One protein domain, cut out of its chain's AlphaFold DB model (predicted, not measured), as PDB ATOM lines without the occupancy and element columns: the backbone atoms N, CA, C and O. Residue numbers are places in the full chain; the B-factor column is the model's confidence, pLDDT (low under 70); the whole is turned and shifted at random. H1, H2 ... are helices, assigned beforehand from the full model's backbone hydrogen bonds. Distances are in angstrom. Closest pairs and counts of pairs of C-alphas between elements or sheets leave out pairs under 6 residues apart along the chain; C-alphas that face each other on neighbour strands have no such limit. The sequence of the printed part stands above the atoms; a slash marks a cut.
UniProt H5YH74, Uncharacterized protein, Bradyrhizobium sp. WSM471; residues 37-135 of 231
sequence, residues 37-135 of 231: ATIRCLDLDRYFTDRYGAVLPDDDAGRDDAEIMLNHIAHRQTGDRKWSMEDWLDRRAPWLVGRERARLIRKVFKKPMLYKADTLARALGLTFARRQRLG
ATOM      1  N   ALA A  37     240.387 309.075 419.539       94.12
ATOM      2  CA  ALA A  37     240.663 308.077 418.505       94.12
ATOM      3  C   ALA A  37     241.491 306.898 419.043       94.12
ATOM      4  O   ALA A  37     241.199 305.752 418.721       94.12
ATOM      5  N   THR A  38     242.467 307.164 419.917       94.25
ATOM      6  CA  THR A  38     243.274 306.127 420.572       94.25
ATOM      7  C   THR A  38     242.421 305.279 421.513       94.25
ATOM      8  O   THR A  38     242.483 304.055 421.445       94.25
ATOM      9  N   ILE A  39     241.575 305.909 422.338       95.31
ATOM     10  CA  ILE A  39     240.648 305.186 423.228       95.31
ATOM     11  C   ILE A  39     239.677 304.331 422.405       95.31
ATOM     12  O   ILE A  39     239.445 303.174 422.738       95.31
ATOM     13  N   ARG A  40     239.161 304.863 421.293       97.12
ATOM     14  CA  ARG A  40     238.257 304.128 420.403       97.12
ATOM     15  C   ARG A  40     238.909 302.955 419.699       97.12
ATOM     16  O   ARG A  40     238.258 301.929 419.587       97.12
ATOM     17  N   CYS A  41     240.162 303.072 419.261       97.25
ATOM     18  CA  CYS A  41     240.879 301.925 418.701       97.25
ATOM     19  C   CYS A  41     240.966 300.793 419.738       97.25
ATOM     20  O   CYS A  41     240.710 299.646 419.402       97.25
ATOM     21  N   LEU A  42     241.240 301.115 421.008       97.12
ATOM     22  CA  LEU A  42     241.268 300.119 422.086       97.12
ATOM     23  C   LEU A  42     239.882 299.525 422.374       97.12
ATOM     24  O   LEU A  42     239.755 298.315 422.531       97.12
ATOM     25  N   ASP A  43     238.841 300.357 422.443       98.31
ATOM     26  CA  ASP A  43     237.467 299.896 422.682       98.31
ATOM     27  C   ASP A  43     236.948 299.015 421.531       98.31
ATOM     28  O   ASP A  43     236.301 298.000 421.785       98.31
ATOM     29  N   LEU A  44     237.262 299.368 420.280       98.44
ATOM     30  CA  LEU A  44     236.950 298.561 419.097       98.44
ATOM     31  C   LEU A  44     237.712 297.237 419.107       98.44
ATOM     32  O   LEU A  44     237.111 296.197 418.873       98.44
ATOM     33  N   ASP A  45     239.007 297.253 419.426       97.88
ATOM     34  CA  ASP A  45     239.817 296.036 419.469       97.88
ATOM     35  C   ASP A  45     239.283 295.056 420.526       97.88
ATOM     36  O   ASP A  45     239.105 293.876 420.229       97.88
ATOM     37  N   ARG A  46     238.892 295.556 421.712       98.38
ATOM     38  CA  ARG A  46     238.178 294.768 422.736       98.38
ATOM     39  C   ARG A  46     236.857 294.212 422.218       98.38
ATOM     40  O   ARG A  46     236.565 293.042 422.451       98.38
ATOM     41  N   TYR A  47     236.059 295.039 421.543       98.56
ATOM     42  CA  TYR A  47     234.767 294.624 421.006       98.56
ATOM     43  C   TYR A  47     234.912 293.506 419.970       98.56
ATOM     44  O   TYR A  47     234.238 292.483 420.072       98.56
ATOM     45  N   PHE A  48     235.823 293.667 419.009       98.50
ATOM     46  CA  PHE A  48     236.082 292.661 417.984       98.50
ATOM     47  C   PHE A  48     236.665 291.384 418.577       98.50
ATOM     48  O   PHE A  48     236.276 290.298 418.162       98.50
ATOM     49  N   THR A  49     237.529 291.489 419.590       98.19
ATOM     50  CA  THR A  49     238.060 290.313 420.293       98.19
ATOM     51  C   THR A  49     236.965 289.548 421.028       98.19
ATOM     52  O   THR A  49     236.917 288.328 420.939       98.19
ATOM     53  N   ASP A  50     236.039 290.237 421.692       98.25
ATOM     54  CA  ASP A  50     234.890 289.589 422.335       98.25
ATOM     55  C   ASP A  50     233.874 289.029 421.322       98.25
ATOM     56  O   ASP A  50     233.129 288.114 421.654       98.25
ATOM     57  N   ARG A  51     233.795 289.578 420.101       97.88
ATOM     58  CA  ARG A  51     232.832 289.139 419.074       97.88
ATOM     59  C   ARG A  51     233.336 287.986 418.210       97.88
ATOM     60  O   ARG A  51     232.552 287.092 417.919       97.88
ATOM     61  N   TYR A  52     234.597 288.027 417.796       97.62
ATOM     62  CA  TYR A  52     235.158 287.110 416.798       97.62
ATOM     63  C   TYR A  52     236.430 286.398 417.277       97.62
ATOM     64  O   TYR A  52     236.913 285.480 416.622       97.62
ATOM     65  N   GLY A  53     236.998 286.807 418.414       97.56
ATOM     66  CA  GLY A  53     238.315 286.356 418.847       97.56
ATOM     67  C   GLY A  53     239.443 287.093 418.121       97.56
ATOM     68  O   GLY A  53     239.386 288.305 417.896       97.56
ATOM     69  N   ALA A  54     240.514 286.369 417.793       95.81
ATOM     70  CA  ALA A  54     241.743 286.971 417.282       95.81
ATOM     71  C   ALA A  54     241.579 287.613 415.892       95.81
ATOM     72  O   ALA A  54     242.153 288.670 415.636       95.81
ATOM     73  N   VAL A  55     240.774 287.010 415.018       98.06
ATOM     74  CA  VAL A  55     240.676 287.366 413.595       98.06
ATOM     75  C   VAL A  55     239.221 287.668 413.233       98.06
ATOM     76  O   VAL A  55     238.303 287.041 413.755       98.06
ATOM     77  N   LEU A  56     239.012 288.662 412.372       98.38
ATOM     78  CA  LEU A  56     237.712 289.003 411.802       98.38
ATOM     79  C   LEU A  56     237.263 287.933 410.795       98.38
ATOM     80  O   LEU A  56     238.115 287.351 410.121       98.38
ATOM     81  N   PRO A  57     235.952 287.696 410.643       98.12
ATOM     82  CA  PRO A  57     235.437 286.797 409.609       98.12
ATOM     83  C   PRO A  57     235.738 287.328 408.196       98.12
ATOM     84  O   PRO A  57     235.718 288.536 407.983       98.12
ATOM     85  N   ASP A  58     236.002 286.445 407.226       97.88
ATOM     86  CA  ASP A  58     236.114 286.813 405.800       97.88
ATOM     87  C   ASP A  58     234.723 286.873 405.154       97.88
ATOM     88  O   ASP A  58     234.336 286.036 404.342       97.88
ATOM     89  N   ASP A  59     233.940 287.855 405.575       97.62
ATOM     90  CA  ASP A  59     232.610 288.146 405.049       97.62
ATOM     91  C   ASP A  59     232.384 289.668 404.982       97.62
ATOM     92  O   ASP A  59     233.317 290.465 405.156       97.62
ATOM     93  N   ASP A  60     231.162 290.090 404.667       97.38
ATOM     94  CA  ASP A  60     230.815 291.513 404.604       97.38
ATOM     95  C   ASP A  60     230.925 292.189 405.980       97.38
ATOM     96  O   ASP A  60     231.389 293.326 406.075       97.38
ATOM     97  N   ALA A  61     230.594 291.477 407.063       96.56
ATOM     98  CA  ALA A  61     230.690 292.016 408.417       96.56
ATOM     99  C   ALA A  61     232.150 292.288 408.809       96.56
ATOM    100  O   ALA A  61     232.455 293.348 409.357       96.56
ATOM    101  N   GLY A  62     233.073 291.381 408.479       97.88
ATOM    102  CA  GLY A  62     234.501 291.589 408.710       97.88
ATOM    103  C   GLY A  62     235.084 292.746 407.900       97.88
ATOM    104  O   GLY A  62     235.926 293.487 408.410       97.88
ATOM    105  N   ARG A  63     234.615 292.957 406.663       98.12
ATOM    106  CA  ARG A  63     235.017 294.104 405.822       98.12
ATOM    107  C   ARG A  63     234.528 295.428 406.405       98.12
ATOM    108  O   ARG A  63     235.318 296.372 406.509       98.12
ATOM    109  N   ASP A  64     233.273 295.481 406.840       97.88
ATOM    110  CA  ASP A  64     232.688 296.658 407.485       97.88
ATOM    111  C   ASP A  64     233.397 296.991 408.806       97.88
ATOM    112  O   ASP A  64     233.777 298.141 409.052       97.88
ATOM    113  N   ASP A  65     233.658 295.983 409.641       98.38
ATOM    114  CA  ASP A  65     234.355 296.140 410.919       98.38
ATOM    115  C   ASP A  65     235.820 296.583 410.725       98.38
ATOM    116  O   ASP A  65     236.319 297.455 411.454       98.38
ATOM    117  N   ALA A  66     236.502 296.061 409.697       98.50
ATOM    118  CA  ALA A  66     237.833 296.519 409.307       98.50
ATOM    119  C   ALA A  66     237.819 297.990 408.864       98.50
ATOM    120  O   ALA A  66     238.659 298.782 409.304       98.50
ATOM    121  N   GLU A  67     236.845 298.398 408.044       98.50
ATOM    122  CA  GLU A  67     236.686 299.796 407.642       98.50
ATOM    123  C   GLU A  67     236.440 300.713 408.850       98.50
ATOM    124  O   GLU A  67     237.060 301.780 408.962       98.50
ATOM    125  N   ILE A  68     235.587 300.300 409.792       98.44
ATOM    126  CA  ILE A  68     235.329 301.042 411.033       98.44
ATOM    127  C   ILE A  68     236.628 301.255 411.815       98.44
ATOM    128  O   ILE A  68     236.900 302.389 412.227       98.44
ATOM    129  N   MET A  69     237.454 300.221 412.012       98.38
ATOM    130  CA  MET A  69     238.735 300.379 412.709       98.38
ATOM    131  C   MET A  69     239.666 301.339 411.972       98.38
ATOM    132  O   MET A  69     240.204 302.272 412.575       98.38
ATOM    133  N   LEU A  70     239.853 301.134 410.668       98.38
ATOM    134  CA  LEU A  70     240.771 301.934 409.863       98.38
ATOM    135  C   LEU A  70     240.398 303.419 409.919       98.38
ATOM    136  O   LEU A  70     241.281 304.265 410.071       98.38
ATOM    137  N   ASN A  71     239.104 303.749 409.875       98.19
ATOM    138  CA  ASN A  71     238.629 305.125 410.037       98.19
ATOM    139  C   ASN A  71     239.087 305.744 411.369       98.19
ATOM    140  O   ASN A  71     239.489 306.907 411.408       98.19
ATOM    141  N   HIS A  72     239.112 304.973 412.458       97.75
ATOM    142  CA  HIS A  72     239.601 305.452 413.754       97.75
ATOM    143  C   HIS A  72     241.130 305.558 413.809       97.75
ATOM    144  O   HIS A  72     241.648 306.545 414.341       97.75
ATOM    145  N   ILE A  73     241.859 304.617 413.200       97.44
ATOM    146  CA  ILE A  73     243.323 304.693 413.067       97.44
ATOM    147  C   ILE A  73     243.726 305.948 412.275       97.44
ATOM    148  O   ILE A  73     244.664 306.646 412.667       97.44
ATOM    149  N   ALA A  74     242.980 306.305 411.227       96.56
ATOM    150  CA  ALA A  74     243.217 307.505 410.420       96.56
ATOM    151  C   ALA A  74     243.147 308.817 411.226       96.56
ATOM    152  O   ALA A  74     243.766 309.816 410.849       96.56
ATOM    153  N   HIS A  75     242.422 308.822 412.345       94.94
ATOM    154  CA  HIS A  75     242.282 309.974 413.237       94.94
ATOM    155  C   HIS A  75     243.236 309.950 414.441       94.94
ATOM    156  O   HIS A  75     243.172 310.847 415.289       94.94
ATOM    157  N   ARG A  76     244.139 308.964 414.546       92.19
ATOM    158  CA  ARG A  76     245.180 308.965 415.585       92.19
ATOM    159  C   ARG A  76     246.126 310.151 415.395       92.19
ATOM    160  O   ARG A  76     246.530 310.476 414.284       92.19
ATOM    161  N   GLN A  77     246.477 310.785 416.513       86.88
ATOM    162  CA  GLN A  77     247.334 311.978 416.542       86.88
ATOM    163  C   GLN A  77     248.832 311.642 416.552       86.88
ATOM    164  O   GLN A  77     249.657 312.526 416.352       86.88
ATOM    165  N   THR A  78     249.190 310.387 416.831       82.31
ATOM    166  CA  THR A  78     250.575 309.936 416.983       82.31
ATOM    167  C   THR A  78     250.824 308.649 416.203       82.31
ATOM    168  O   THR A  78     249.935 307.799 416.096       82.31
ATOM    169  N   GLY A  79     252.061 308.500 415.724       86.50
ATOM    170  CA  GLY A  79     252.523 307.342 414.959       86.50
ATOM    171  C   GLY A  79     252.222 307.432 413.463       86.50
ATOM    172  O   GLY A  79     251.451 308.280 413.008       86.50
ATOM    173  N   ASP A  80     252.836 306.532 412.695       93.44
ATOM    174  CA  ASP A  80     252.510 306.356 411.284       93.44
ATOM    175  C   ASP A  80     251.148 305.662 411.165       93.44
ATOM    176  O   ASP A  80     250.964 304.499 411.538       93.44
ATOM    177  N   ARG A  81     250.169 306.417 410.664       94.12
ATOM    178  CA  ARG A  81     248.793 305.952 410.489       94.12
ATOM    179  C   ARG A  81     248.690 304.869 409.427       94.12
ATOM    180  O   ARG A  81     247.919 303.939 409.629       94.12
ATOM    181  N   LYS A  82     249.433 304.978 408.322       93.75
ATOM    182  CA  LYS A  82     249.376 303.992 407.238       93.75
ATOM    183  C   LYS A  82     249.972 302.676 407.718       93.75
ATOM    184  O   LYS A  82     249.303 301.654 407.617       93.75
ATOM    185  N   TRP A  83     251.152 302.735 408.333       95.50
ATOM    186  CA  TRP A  83     251.764 301.564 408.958       95.50
ATOM    187  C   TRP A  83     250.840 300.940 410.011       95.50
ATOM    188  O   TRP A  83     250.616 299.740 409.996       95.50
ATOM    189  N   SER A  84     250.208 301.755 410.867       96.19
ATOM    190  CA  SER A  84     249.268 301.251 411.883       96.19
ATOM    191  C   SER A  84     248.039 300.555 411.286       96.19
ATOM    192  O   SER A  84     247.512 299.632 411.900       96.19
ATOM    193  N   MET A  85     247.540 301.012 410.131       97.44
ATOM    194  CA  MET A  85     246.441 300.340 409.426       97.44
ATOM    195  C   MET A  85     246.898 298.995 408.871       97.44
ATOM    196  O   MET A  85     246.176 298.013 408.998       97.44
ATOM    197  N   GLU A  86     248.081 298.959 408.257       97.56
ATOM    198  CA  GLU A  86     248.658 297.741 407.691       97.56
ATOM    199  C   GLU A  86     248.921 296.701 408.788       97.56
ATOM    200  O   GLU A  86     248.357 295.614 408.720       97.56
ATOM    201  N   ASP A  87     249.639 297.078 409.847       97.56
ATOM    202  CA  ASP A  87     249.930 296.212 410.996       97.56
ATOM    203  C   ASP A  87     248.655 295.668 411.663       97.56
ATOM    204  O   ASP A  87     248.576 294.496 412.039       97.56
ATOM    205  N   TRP A  88     247.619 296.499 411.800       97.94
ATOM    206  CA  TRP A  88     246.361 296.035 412.376       97.94
ATOM    207  C   TRP A  88     245.639 295.036 411.464       97.94
ATOM    208  O   TRP A  88     245.129 294.030 411.962       97.94
ATOM    209  N   LEU A  89     245.622 295.270 410.148       98.44
ATOM    210  CA  LEU A  89     245.039 294.332 409.184       98.44
ATOM    211  C   LEU A  89     245.811 293.014 409.126       98.44
ATOM    212  O   LEU A  89     245.176 291.968 409.082       98.44
ATOM    213  N   ASP A  90     247.142 293.041 409.202       98.31
ATOM    214  CA  ASP A  90     247.958 291.819 409.233       98.31
ATOM    215  C   ASP A  90     247.573 290.912 410.406       98.31
ATOM    216  O   ASP A  90     247.509 289.692 410.267       98.31
ATOM    217  N   ARG A  91     247.254 291.509 411.560       98.06
ATOM    218  CA  ARG A  91     246.863 290.769 412.766       98.06
ATOM    219  C   ARG A  91     245.392 290.360 412.784       98.06
ATOM    220  O   ARG A  91     245.076 289.282 413.276       98.06
ATOM    221  N   ARG A  92     244.484 291.229 412.328       98.38
ATOM    222  CA  ARG A  92     243.030 291.056 412.522       98.38
ATOM    223  C   ARG A  92     242.281 290.609 411.276       98.38
ATOM    224  O   ARG A  92     241.199 290.060 411.424       98.38
ATOM    225  N   ALA A  93     242.811 290.823 410.080       98.25
ATOM    226  CA  ALA A  93     242.181 290.444 408.818       98.25
ATOM    227  C   ALA A  93     243.244 290.002 407.789       98.25
ATOM    228  O   ALA A  93     243.363 290.620 406.728       98.25
ATOM    229  N   PRO A  94     244.028 288.939 408.070       98.06
ATOM    230  CA  PRO A  94     245.095 288.476 407.178       98.06
ATOM    231  C   PRO A  94     244.578 287.977 405.820       98.06
ATOM    232  O   PRO A  94     245.345 287.900 404.867       98.06
ATOM    233  N   TRP A  95     243.283 287.666 405.716       98.19
ATOM    234  CA  TRP A  95     242.596 287.334 404.466       98.19
ATOM    235  C   TRP A  95     242.365 288.562 403.566       98.19
ATOM    236  O   TRP A  95     242.267 288.424 402.347       98.19
ATOM    237  N   LEU A  96     242.342 289.781 404.122       97.62
ATOM    238  CA  LEU A  96     242.154 291.012 403.357       97.62
ATOM    239  C   LEU A  96     243.483 291.434 402.719       97.62
ATOM    240  O   LEU A  96     244.272 292.181 403.304       97.62
ATOM    241  N   VAL A  97     243.735 290.960 401.500       96.44
ATOM    242  CA  VAL A  97     245.035 291.097 400.820       96.44
ATOM    243  C   VAL A  97     244.964 291.852 399.488       96.44
ATOM    244  O   VAL A  97     243.906 292.220 398.972       96.44
ATOM    245  N   GLY A  98     246.143 292.127 398.923       96.31
ATOM    246  CA  GLY A  98     246.309 292.604 397.552       96.31
ATOM    247  C   GLY A  98     245.539 293.888 397.224       96.31
ATOM    248  O   GLY A  98     245.612 294.901 397.926       96.31
ATOM    249  N   ARG A  99     244.817 293.863 396.095       97.12
ATOM    250  CA  ARG A  99     244.125 295.044 395.555       97.12
ATOM    251  C   ARG A  99     242.983 295.513 396.459       97.12
ATOM    252  O   ARG A  99     242.737 296.717 396.522       97.12
ATOM    253  N   GLU A 100     242.290 294.595 397.126       97.19
ATOM    254  CA  GLU A 100     241.171 294.919 398.014       97.19
ATOM    255  C   GLU A 100     241.658 295.716 399.227       97.19
ATOM    256  O   GLU A 100     241.225 296.854 399.432       97.19
ATOM    257  N   ARG A 101     242.679 295.204 399.926       98.00
ATOM    258  CA  ARG A 101     243.366 295.914 401.016       98.00
ATOM    259  C   ARG A 101     243.835 297.302 400.602       98.00
ATOM    260  O   ARG A 101     243.543 298.296 401.269       98.00
ATOM    261  N   ALA A 102     244.532 297.393 399.469       97.50
ATOM    262  CA  ALA A 102     245.054 298.664 398.973       97.50
ATOM    263  C   ALA A 102     243.936 299.674 398.652       97.50
ATOM    264  O   ALA A 102     244.124 300.883 398.815       97.50
ATOM    265  N   ARG A 103     242.768 299.207 398.190       97.56
ATOM    266  CA  ARG A 103     241.591 300.059 397.960       97.56
ATOM    267  C   ARG A 103     241.003 300.560 399.272       97.56
ATOM    268  O   ARG A 103     240.748 301.760 399.355       97.56
ATOM    269  N   LEU A 104     240.842 299.697 400.274       97.69
ATOM    270  CA  LEU A 104     240.295 300.083 401.575       97.69
ATOM    271  C   LEU A 104     241.186 301.115 402.279       97.69
ATOM    272  O   LEU A 104     240.704 302.183 402.657       97.69
ATOM    273  N   ILE A 105     242.496 300.856 402.365       97.50
ATOM    274  CA  ILE A 105     243.457 301.797 402.965       97.50
ATOM    275  C   ILE A 105     243.403 303.139 402.230       97.50
ATOM    276  O   ILE A 105     243.276 304.185 402.862       97.50
ATOM    277  N   ARG A 106     243.431 303.137 400.889       97.00
ATOM    278  CA  ARG A 106     243.351 304.375 400.095       97.00
ATOM    279  C   ARG A 106     242.036 305.126 400.327       97.00
ATOM    280  O   ARG A 106     242.067 306.350 400.448       97.00
ATOM    281  N   LYS A 107     240.902 304.417 400.375       96.38
ATOM    282  CA  LYS A 107     239.563 304.979 400.627       96.38
ATOM    283  C   LYS A 107     239.548 305.722 401.962       96.38
ATOM    284  O   LYS A 107     239.262 306.920 401.985       96.38
ATOM    285  N   VAL A 108     239.927 305.035 403.037       97.00
ATOM    286  CA  VAL A 108     239.924 305.592 404.394       97.00
ATOM    287  C   VAL A 108     240.942 306.717 404.541       97.00
ATOM    288  O   VAL A 108     240.622 307.765 405.089       97.00
ATOM    289  N   PHE A 109     242.159 306.554 404.020       90.44
ATOM    290  CA  PHE A 109     243.199 307.573 404.153       90.44
ATOM    291  C   PHE A 109     242.833 308.872 403.422       90.44
ATOM    292  O   PHE A 109     243.120 309.962 403.915       90.44
ATOM    293  N   LYS A 110     242.168 308.772 402.260       94.75
ATOM    294  CA  LYS A 110     241.718 309.935 401.481       94.75
ATOM    295  C   LYS A 110     240.579 310.688 402.168       94.75
ATOM    296  O   LYS A 110     240.553 311.916 402.123       94.75
ATOM    297  N   LYS A 111     239.612 309.973 402.746       95.31
ATOM    298  CA  LYS A 111     238.431 310.574 403.378       95.31
ATOM    299  C   LYS A 111     237.977 309.728 404.572       95.31
ATOM    300  O   LYS A 111     237.023 308.961 404.435       95.31
ATOM    301  N   PRO A 112     238.638 309.866 405.732       94.44
ATOM    302  CA  PRO A 112     238.274 309.090 406.904       94.44
ATOM    303  C   PRO A 112     236.933 309.563 407.465       94.44
ATOM    304  O   PRO A 112     236.626 310.760 407.488       94.44
ATOM    305  N   MET A 113     236.118 308.608 407.901       95.25
ATOM    306  CA  MET A 113     234.811 308.864 408.489       95.25
ATOM    307  C   MET A 113     234.915 309.125 409.992       95.25
ATOM    308  O   MET A 113     235.514 308.362 410.749       95.25
ATOM    309  N   LEU A 114     234.236 310.182 410.440       93.62
ATOM    310  CA  LEU A 114     234.049 310.478 411.856       93.62
ATOM    311  C   LEU A 114     232.746 309.860 412.355       93.62
ATOM    312  O   LEU A 114     231.663 310.172 411.861       93.62
ATOM    313  N   TYR A 115     232.841 309.049 413.405       95.44
ATOM    314  CA  TYR A 115     231.669 308.448 414.029       95.44
ATOM    315  C   TYR A 115     231.250 309.208 415.288       95.44
ATOM    316  O   TYR A 115     232.056 309.469 416.186       95.44
ATOM    317  N   LYS A 116     229.955 309.498 415.424       96.44
ATOM    318  CA  LYS A 116     229.373 309.824 416.736       96.44
ATOM    319  C   LYS A 116     229.271 308.550 417.580       96.44
ATOM    320  O   LYS A 116     229.194 307.457 417.026       96.44
ATOM    321  N   ALA A 117     229.272 308.690 418.907       97.00
ATOM    322  CA  ALA A 117     229.297 307.549 419.826       97.00
ATOM    323  C   ALA A 117     228.128 306.571 419.593       97.00
ATOM    324  O   ALA A 117     228.366 305.373 419.462       97.00
ATOM    325  N   ASP A 118     226.897 307.073 419.468       97.31
ATOM    326  CA  ASP A 118     225.712 306.223 419.273       97.31
ATOM    327  C   ASP A 118     225.552 305.743 417.823       97.31
ATOM    328  O   ASP A 118     225.016 304.668 417.571       97.31
ATOM    329  N   THR A 119     226.063 306.495 416.839       97.50
ATOM    330  CA  THR A 119     226.149 306.001 415.454       97.50
ATOM    331  C   THR A 119     227.084 304.800 415.371       97.50
ATOM    332  O   THR A 119     226.740 303.810 414.734       97.50
ATOM    333  N   LEU A 120     228.232 304.861 416.052       97.88
ATOM    334  CA  LEU A 120     229.164 303.740 416.128       97.88
ATOM    335  C   LEU A 120     228.558 302.551 416.879       97.88
ATOM    336  O   LEU A 120     228.690 301.421 416.434       97.88
ATOM    337  N   ALA A 121     227.845 302.802 417.979       98.19
ATOM    338  CA  ALA A 121     227.168 301.740 418.720       98.19
ATOM    339  C   ALA A 121     226.152 300.983 417.856       98.19
ATOM    340  O   ALA A 121     226.122 299.757 417.900       98.19
ATOM    341  N   ARG A 122     225.369 301.705 417.041       98.00
ATOM    342  CA  ARG A 122     224.421 301.108 416.088       98.00
ATOM    343  C   ARG A 122     225.115 300.306 414.997       98.00
ATOM    344  O   ARG A 122     224.688 299.189 414.748       98.00
ATOM    345  N   ALA A 123     226.191 300.836 414.411       97.06
ATOM    346  CA  ALA A 123     226.978 300.107 413.417       97.06
ATOM    347  C   ALA A 123     227.525 298.784 413.982       97.06
ATOM    348  O   ALA A 123     227.501 297.765 413.309       97.06
ATOM    349  N   LEU A 124     227.948 298.786 415.248       97.38
ATOM    350  CA  LEU A 124     228.489 297.598 415.905       97.38
ATOM    351  C   LEU A 124     227.416 296.658 416.473       97.38
ATOM    352  O   LEU A 124     227.731 295.503 416.750       97.38
ATOM    353  N   GLY A 125     226.188 297.126 416.716       97.25
ATOM    354  CA  GLY A 125     225.195 296.394 417.513       97.25
ATOM    355  C   GLY A 125     225.564 296.299 419.004       97.25
ATOM    356  O   GLY A 125     225.311 295.285 419.652       97.25
ATOM    357  N   LEU A 126     226.224 297.322 419.559       98.19
ATOM    358  CA  LEU A 126     226.722 297.306 420.938       98.19
ATOM    359  C   LEU A 126     225.608 297.624 421.953       98.19
ATOM    360  O   LEU A 126     225.155 298.765 422.040       98.19
ATOM    361  N   THR A 127     225.219 296.642 422.769       98.31
ATOM    362  CA  THR A 127     224.296 296.837 423.903       98.31
ATOM    363  C   THR A 127     224.990 297.457 425.113       98.31
ATOM    364  O   THR A 127     226.210 297.340 425.288       98.31
ATOM    365  N   PHE A 128     224.220 298.088 425.994       97.69
ATOM    366  CA  PHE A 128     224.732 298.703 427.212       97.69
ATOM    367  C   PHE A 128     225.313 297.666 428.173       97.69
ATOM    368  O   PHE A 128     226.395 297.880 428.721       97.69
ATOM    369  N   ALA A 129     224.669 296.504 428.303       97.44
ATOM    370  CA  ALA A 129     225.179 295.402 429.117       97.44
ATOM    371  C   ALA A 129     226.566 294.934 428.638       97.44
ATOM    372  O   ALA A 129     227.500 294.801 429.433       97.44
ATOM    373  N   ARG A 130     226.746 294.757 427.322       98.25
ATOM    374  CA  ARG A 130     228.042 294.374 426.738       98.25
ATOM    375  C   ARG A 130     229.074 295.491 426.878       98.25
ATOM    376  O   ARG A 130     230.215 295.219 427.244       98.25
ATOM    377  N   ARG A 131     228.667 296.747 426.673       97.88
ATOM    378  CA  ARG A 131     229.502 297.936 426.902       97.88
ATOM    379  C   ARG A 131     230.046 297.971 428.333       97.88
ATOM    380  O   ARG A 131     231.234 298.222 428.517       97.88
ATOM    381  N   GLN A 132     229.201 297.699 429.329       96.88
ATOM    382  CA  GLN A 132     229.604 297.631 430.735       96.88
ATOM    383  C   GLN A 132     230.537 296.449 431.009       96.88
ATOM    384  O   GLN A 132     231.595 296.658 431.600       96.88
ATOM    385  N   ARG A 133     230.189 295.243 430.535       97.88
ATOM    386  CA  ARG A 133     231.012 294.030 430.695       97.88
ATOM    387  C   ARG A 133     232.429 294.212 430.144       97.88
ATOM    388  O   ARG A 133     233.382 293.778 430.777       97.88
ATOM    389  N   LEU A 134     232.563 294.876 428.995       97.38
ATOM    390  CA  LEU A 134     233.849 295.109 428.325       97.38
ATOM    391  C   LEU A 134     234.578 296.381 428.787       97.38
ATOM    392  O   LEU A 134     235.682 296.655 428.319       97.38
ATOM    393  N   GLY A 135     233.972 297.186 429.665       96.38
ATOM    394  CA  GLY A 135     234.550 298.461 430.098       96.38
ATOM    395  C   GLY A 135     234.714 299.484 428.968       96.38
ATOM    396  O   GLY A 135     235.590 300.345 429.043       96.38
TER     397      GLY A 135
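This is residues 37 to 135 of the 231 residues of an uncharacterized protein of Bradyrhizobium sp. WSM471 (UniProt H5YH74). H2 is in the middle of a compact cluster of helices, with H1, H3 and H4 packed round it, and the centres of H2, H3 and H4 make a triangle. Short H5 is close to H2 and near H1, and the very short H6 lies at one end of the longest axis, touching no other helix. The printed part has 99 residues with six named helices, H1 to H6 in order along the chain, and no named strand; its class is all helix. The whole is compact, with a radius of gyration of the C-alphas of 12.9 A and spans of 38 by 28 by 20 A.

Find C-alpha 37 at (240.663, 308.077, 418.505), where H1 begins; it runs through residues 37 to 52, 21.7 A, to C-alpha 52 at (235.158, 287.110, 416.798). Next look at H2, residues 60 to 74, 21.1 A long. H3 follows with residues 81 to 92, 16.1 A, and H4 with residues 98 to 110, 18.4 A. H5 takes residues 117 to 124, 10.7 A. H6 takes residues 128 to 133, 8.6 A, and ends at C-alpha 133 (231.012, 294.030, 430.695).

Begin at H2, the hub, which touches H1, H3 and H4. H1 and H2 form a helical hairpin at a shallow tilt of 20 degrees, opposite ways; H1 touches with residues 37 to 44 alone, and the closest C-alphas are those of Ala 37 and His 72, 5.5 A apart. H2, H3 and H4 are an up-and-down bundle, each helix running against the one before it. H2 and H3 form a hairpin, closest at the C-alphas of Ala 74 and Arg 81, 5.8 A, with a shallow tilt of 32 degrees, only just short of steep. H4 touches H2 with residues 104 to 109 alone, the same way at a steep tilt of 44 degrees; the C-alphas of Asn 71 and Val 108 are closest, 5.8 A. H3 and H4, also a hairpin, only just touch, with 3 pairs of C-alphas within 8 A, the closest those of Met 85 and Ile 105, 7.3 A. H5 is close to H2 but not clearly touching, with the C-alphas of Asp 65 and Leu 124 closest at 7.8 A. H1 is near H3 and near H5, while H6 is apart from H1 and H5, among others. In the six helices every O i to N i+4 pair is within hydrogen-bond range.

Look for the two C-alphas farthest apart, those of Arg 99 and Ala 129, at 38.5 A. The printed part has no cut and no long link; H3 to H4 and H5 to H6 are tight. The mean pLDDT of the printed part is 96.7, and no printed residue is under 70.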